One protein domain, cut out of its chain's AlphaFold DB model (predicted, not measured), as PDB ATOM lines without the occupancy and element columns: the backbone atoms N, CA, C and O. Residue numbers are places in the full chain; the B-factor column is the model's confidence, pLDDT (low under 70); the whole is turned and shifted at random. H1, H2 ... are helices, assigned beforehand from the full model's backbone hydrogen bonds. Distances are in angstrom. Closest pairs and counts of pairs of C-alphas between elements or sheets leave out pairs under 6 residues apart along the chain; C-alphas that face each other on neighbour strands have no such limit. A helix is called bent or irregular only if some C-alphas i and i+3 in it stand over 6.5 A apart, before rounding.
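AT A GLANCE: This is residues 171 to 216 of the 216 residues of the protein "Peroxisomal membrane protein PEX16" of Apolygus lucorum (UniProt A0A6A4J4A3). The bent helix H2 and the shorter H1 make a flat helical hairpin, a V, with residues 208 to 216 sticking out. The printed part has 46 residues, with two named helices, H1 then H2, and is all helix. It is loose, with radius of gyration of the C-alphas 12.6 A, spanning 41 by 22 by 10 A.

HOW THE PARTS SIT: H2, residues 190 to 213, assigned as one helix by its hydrogen bonds, is bent: C-alphas 201 and 204 are 6.8 A apart. Its arms H2a, residues 190 to 201, and H2b, residues 204 to 213, stand at a steep tilt of 44 degrees. H1, residues 171 to 188, touches H2a with residues 179 to 186 alone, a hairpin running opposite ways at a shallow tilt of 22 degrees; the closest C-alphas, of Arg 186 and Lys 193, are 5.6 A apart. Every O i to N i+4 pair is within hydrogen-bond range in H2b, 12 of 14 in H1, 5 of 8 in H2a.

IN THESE COORDINATES: H1, 25.3 A long, begins at C-alpha 171 (197.370, 256.691, 170.213); H2b ends at C-alpha 213 (194.817, 258.185, 188.005). H1 is only just irregular, C-alphas 172 and 175 being 7.0 A apart; H2a is irregular, 191 and 194 being 6.7 A apart.

THE WHOLE: The printed part has no cut. Residues 171 to 172 and 206 to 216 have pLDDT under 70.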
ATOM      1  N   ASP A 171     197.204 258.044 170.739       68.69
ATOM      2  CA  ASP A 171     197.370 256.691 170.213       68.69
ATOM      3  C   ASP A 171     197.370 256.653 168.682       68.69
ATOM      4  O   ASP A 171     198.129 255.883 168.092       68.69
ATOM      5  N   LEU A 172     196.580 257.515 168.031       69.44
ATOM      6  CA  LEU A 172     196.483 257.549 166.571       69.44
ATOM      7  C   LEU A 172     197.655 258.257 165.877       69.44
ATOM      8  O   LEU A 172     198.118 257.792 164.836       69.44
ATOM      9  N   HIS A 173     198.124 259.389 166.408       71.56
ATOM     10  CA  HIS A 173     199.071 260.250 165.690       71.56
ATOM     11  C   HIS A 173     200.295 260.629 166.522       71.56
ATOM     12  O   HIS A 173     201.428 260.504 166.051       71.56
ATOM     13  N   VAL A 174     200.100 261.077 167.765       76.00
ATOM     14  CA  VAL A 174     201.192 261.669 168.560       76.00
ATOM     15  C   VAL A 174     202.207 260.615 169.003       76.00
ATOM     16  O   VAL A 174     203.406 260.880 168.967       76.00
ATOM     17  N   LYS A 175     201.768 259.401 169.345       78.75
ATOM     18  CA  LYS A 175     202.631 258.280 169.738       78.75
ATOM     19  C   LYS A 175     203.636 257.935 168.645       78.75
ATOM     20  O   LYS A 175     204.824 257.800 168.923       78.75
ATOM     21  N   SER A 176     203.174 257.850 167.396       78.75
ATOM     22  CA  SER A 176     204.034 257.555 166.246       78.75
ATOM     23  C   SER A 176     205.055 258.670 165.997       78.75
ATOM     24  O   SER A 176     206.233 258.392 165.768       78.75
ATOM     25  N   ILE A 177     204.641 259.936 166.127       83.62
ATOM     26  CA  ILE A 177     205.535 261.094 165.986       83.62
ATOM     27  C   ILE A 177     206.586 261.108 167.102       83.62
ATOM     28  O   ILE A 177     207.775 261.215 166.811       83.62
ATOM     29  N   ILE A 178     206.174 260.953 168.365       82.81
ATOM     30  CA  ILE A 178     207.086 260.928 169.518       82.81
ATOM     31  C   ILE A 178     208.089 259.789 169.369       82.81
ATOM     32  O   ILE A 178     209.286 260.029 169.487       82.81
ATOM     33  N   LEU A 179     207.629 258.575 169.054       83.88
ATOM     34  CA  LEU A 179     208.519 257.437 168.830       83.88
ATOM     35  C   LEU A 179     209.485 257.704 167.673       83.88
ATOM     36  O   LEU A 179     210.674 257.434 167.809       83.88
ATOM     37  N   SER A 180     209.018 258.293 166.571       83.75
ATOM     38  CA  SER A 180     209.869 258.630 165.423       83.75
ATOM     39  C   SER A 180     210.949 259.651 165.782       83.75
ATOM     40  O   SER A 180     212.111 259.470 165.421       83.75
ATOM     41  N   VAL A 181     210.599 260.690 166.546       85.12
ATOM     42  CA  VAL A 181     211.555 261.690 167.044       85.12
ATOM     43  C   VAL A 181     212.562 261.044 167.991       85.12
ATOM     44  O   VAL A 181     213.762 261.245 167.829       85.12
ATOM     45  N   LEU A 182     212.099 260.223 168.935       83.81
ATOM     46  CA  LEU A 182     212.942 259.571 169.939       83.81
ATOM     47  C   LEU A 182     213.917 258.573 169.290       83.81
ATOM     48  O   LEU A 182     215.105 258.549 169.615       83.81
ATOM     49  N   LEU A 183     213.445 257.810 168.299       84.06
ATOM     50  CA  LEU A 183     214.260 256.906 167.483       84.06
ATOM     51  C   LEU A 183     215.242 257.664 166.577       84.06
ATOM     52  O   LEU A 183     216.365 257.195 166.375       84.06
ATOM     53  N   GLY A 184     214.854 258.834 166.063       83.56
ATOM     54  CA  GLY A 184     215.725 259.730 165.303       83.56
ATOM     55  C   GLY A 184     216.843 260.323 166.164       83.56
ATOM     56  O   GLY A 184     218.015 260.236 165.802       83.56
ATOM     57  N   LEU A 185     216.507 260.828 167.352       83.44
ATOM     58  CA  LEU A 185     217.465 261.370 168.322       83.44
ATOM     59  C   LEU A 185     218.462 260.305 168.787       83.44
ATOM     60  O   LEU A 185     219.660 260.568 168.880       83.44
ATOM     61  N   ARG A 186     217.982 259.071 168.978       80.50
ATOM     62  CA  ARG A 186     218.808 257.893 169.280       80.50
ATOM     63  C   ARG A 186     219.841 257.604 168.190       80.50
ATOM     64  O   ARG A 186     220.919 257.082 168.481       80.50
ATOM     65  N   LYS A 187     219.493 257.885 166.931       80.56
ATOM     66  CA  LYS A 187     220.363 257.673 165.768       80.56
ATOM     67  C   LYS A 187     221.400 258.789 165.621       80.56
ATOM     68  O   LYS A 187     222.514 258.502 165.203       80.56
ATOM     69  N   ILE A 188     221.043 260.021 165.989       83.88
ATOM     70  CA  ILE A 188     221.923 261.198 165.926       83.88
ATOM     71  C   ILE A 188     222.935 261.201 167.081       83.88
ATOM     72  O   ILE A 188     224.116 261.452 166.856       83.88
ATOM     73  N   PHE A 189     222.502 260.882 168.305       82.62
ATOM     74  CA  PHE A 189     223.350 260.945 169.499       82.62
ATOM     75  C   PHE A 189     223.553 259.552 170.117       82.62
ATOM     76  O   PHE A 189     222.710 259.091 170.893       82.62
ATOM     77  N   PRO A 190     224.683 258.865 169.844       75.44
ATOM     78  CA  PRO A 190     224.932 257.515 170.350       75.44
ATOM     79  C   PRO A 190     225.001 257.439 171.884       75.44
ATOM     80  O   PRO A 190     224.672 256.397 172.445       75.44
ATOM     81  N   PHE A 191     225.351 258.538 172.562       79.31
ATOM     82  CA  PHE A 191     225.416 258.619 174.026       79.31
ATOM     83  C   PHE A 191     224.031 258.728 174.688       79.31
ATOM     84  O   PHE A 191     223.823 258.236 175.793       79.31
ATOM     85  N   MET A 192     223.040 259.303 173.994       78.31
ATOM     86  CA  MET A 192     221.681 259.435 174.532       78.31
ATOM     87  C   MET A 192     220.909 258.109 174.578       78.31
ATOM     88  O   MET A 192     219.848 258.049 175.195       78.31
ATOM     89  N   LYS A 193     221.427 257.028 173.980       76.81
ATOM     90  CA  LYS A 193     220.797 255.693 173.994       76.81
ATOM     91  C   LYS A 193     220.474 255.197 175.407       76.81
ATOM     92  O   LYS A 193     219.452 254.543 175.591       76.81
ATOM     93  N   LEU A 194     221.309 255.544 176.387       80.56
ATOM     94  CA  LEU A 194     221.179 255.125 177.786       80.56
ATOM     95  C   LEU A 194     219.950 255.739 178.479       80.56
ATOM     96  O   LEU A 194     219.358 255.109 179.346       80.56
ATOM     97  N   VAL A 195     219.534 256.934 178.049       82.56
ATOM     98  CA  VAL A 195     218.342 257.631 178.561       82.56
ATOM     99  C   VAL A 195     217.127 257.369 177.665       82.56
ATOM    100  O   VAL A 195     216.025 257.136 178.150       82.56
ATOM    101  N   LEU A 196     217.319 257.343 176.343       81.75
ATOM    102  CA  LEU A 196     216.235 257.181 175.372       81.75
ATOM    103  C   LEU A 196     215.611 255.780 175.393       81.75
ATOM    104  O   LEU A 196     214.405 255.671 175.198       81.75
ATOM    105  N   ASN A 197     216.394 254.721 175.629       80.56
ATOM    106  CA  ASN A 197     215.864 253.354 175.708       80.56
ATOM    107  C   ASN A 197     214.841 253.184 176.843       80.56
ATOM    108  O   ASN A 197     213.714 252.793 176.537       80.56
ATOM    109  N   PRO A 198     215.155 253.539 178.107       82.75
ATOM    110  CA  PRO A 198     214.151 253.493 179.157       82.75
ATOM    111  C   PRO A 198     212.979 254.435 178.851       82.75
ATOM    112  O   PRO A 198     211.836 254.036 179.028       82.75
ATOM    113  N   CYS A 199     213.193 255.634 178.295       80.50
ATOM    114  CA  CYS A 199     212.073 256.509 177.919       80.50
ATOM    115  C   CYS A 199     211.107 255.881 176.893       80.50
ATOM    116  O   CYS A 199     209.900 256.086 177.006       80.50
ATOM    117  N   ILE A 200     211.606 255.121 175.908       81.50
ATOM    118  CA  ILE A 200     210.771 254.417 174.916       81.50
ATOM    119  C   ILE A 200     209.981 253.277 175.576       81.50
ATOM    120  O   ILE A 200     208.787 253.137 175.312       81.50
ATOM    121  N   GLU A 201     210.625 252.484 176.437       83.31
ATOM    122  CA  GLU A 201     209.994 251.355 177.141       83.31
ATOM    123  C   GLU A 201     208.982 251.796 178.201       83.31
ATOM    124  O   GLU A 201     207.939 251.165 178.364       83.31
ATOM    125  N   PHE A 202     209.244 252.906 178.893       81.38
ATOM    126  CA  PHE A 202     208.337 253.454 179.900       81.38
ATOM    127  C   PHE A 202     207.150 254.211 179.297       81.38
ATOM    128  O   PHE A 202     206.144 254.382 179.982       81.38
ATOM    129  N   LEU A 203     207.216 254.632 178.032       78.19
ATOM    130  CA  LEU A 203     206.149 255.381 177.360       78.19
ATOM    131  C   LEU A 203     204.756 254.709 177.456       78.19
ATOM    132  O   LEU A 203     203.809 255.384 177.866       78.19
ATOM    133  N   PRO A 204     204.591 253.402 177.150       74.31
ATOM    134  CA  PRO A 204     203.308 252.715 177.323       74.31
ATOM    135  C   PRO A 204     202.880 252.576 178.794       74.31
ATOM    136  O   PRO A 204     201.697 252.711 179.092       74.31
ATOM    137  N   ALA A 205     203.814 252.378 179.731       72.56
ATOM    138  CA  ALA A 205     203.495 252.299 181.161       72.56
ATOM    139  C   ALA A 205     203.030 253.652 181.733       72.56
ATOM    140  O   ALA A 205     202.112 253.714 182.555       72.56
ATOM    141  N   TRP A 206     203.632 254.750 181.268       69.81
ATOM    142  CA  TRP A 206     203.207 256.113 181.589       69.81
ATOM    143  C   TRP A 206     201.819 256.416 181.034       69.81
ATOM    144  O   TRP A 206     201.010 257.018 181.737       69.81
ATOM    145  N   HIS A 207     201.526 255.962 179.815       69.31
ATOM    146  CA  HIS A 207     200.198 256.084 179.226       69.31
ATOM    147  C   HIS A 207     199.138 255.429 180.129       69.31
ATOM    148  O   HIS A 207     198.265 256.119 180.647       69.31
ATOM    149  N   GLU A 208     199.273 254.140 180.439       66.19
ATOM    150  CA  GLU A 208     198.305 253.413 181.280       66.19
ATOM    151  C   GLU A 208     198.112 254.056 182.667       66.19
ATOM    152  O   GLU A 208     196.987 254.282 183.118       66.19
ATOM    153  N   THR A 209     199.212 254.438 183.323       64.38
ATOM    154  CA  THR A 209     199.174 254.975 184.693       64.38
ATOM    155  C   THR A 209     198.503 256.349 184.754       64.38
ATOM    156  O   THR A 209     197.662 256.605 185.621       64.38
ATOM    157  N   TYR A 210     198.828 257.250 183.820       61.31
ATOM    158  CA  TYR A 210     198.247 258.592 183.815       61.31
ATOM    159  C   TYR A 210     196.785 258.586 183.366       61.31
ATOM    160  O   TYR A 210     195.998 259.392 183.877       61.31
ATOM    161  N   PHE A 211     196.387 257.682 182.464       55.34
ATOM    162  CA  PHE A 211     194.989 257.546 182.054       55.34
ATOM    163  C   PHE A 211     194.081 257.079 183.203       55.34
ATOM    164  O   PHE A 211     192.968 257.596 183.330       55.34
ATOM    165  N   TYR A 212     194.580 256.217 184.093       49.00
ATOM    166  CA  TYR A 212     193.810 255.695 185.226       49.00
ATOM    167  C   TYR A 212     193.702 256.666 186.414       49.00
ATOM    168  O   TYR A 212     192.627 256.813 186.990       49.00
ATOM    169  N   LEU A 213     194.778 257.384 186.766       50.31
ATOM    170  CA  LEU A 213     194.817 258.185 188.005       50.31
ATOM    171  C   LEU A 213     193.875 259.400 188.031       50.31
ATOM    172  O   LEU A 213     193.674 260.006 189.078       50.31
ATOM    173  N   TRP A 214     193.335 259.797 186.882       50.41
ATOM    174  CA  TRP A 214     192.620 261.067 186.724       50.41
ATOM    175  C   TRP A 214     191.155 260.893 186.298       50.41
ATOM    176  O   TRP A 214     190.485 261.877 186.000       50.41
ATOM    177  N   SER A 215     190.635 259.657 186.266       37.72
ATOM    178  CA  SER A 215     189.188 259.421 186.125       37.72
ATOM    179  C   SER A 215     188.430 259.532 187.458       37.72
ATOM    180  O   SER A 215     187.270 259.117 187.519       37.72
ATOM    181  N   HIS A 216     189.076 260.028 188.517       32.34
ATOM    182  CA  HIS A 216     188.553 260.058 189.881       32.34
ATOM    183  C   HIS A 216     188.422 261.476 190.440       32.34
ATOM    184  O   HIS A 216     189.288 262.325 190.132       32.34
TER     185      HIS A 216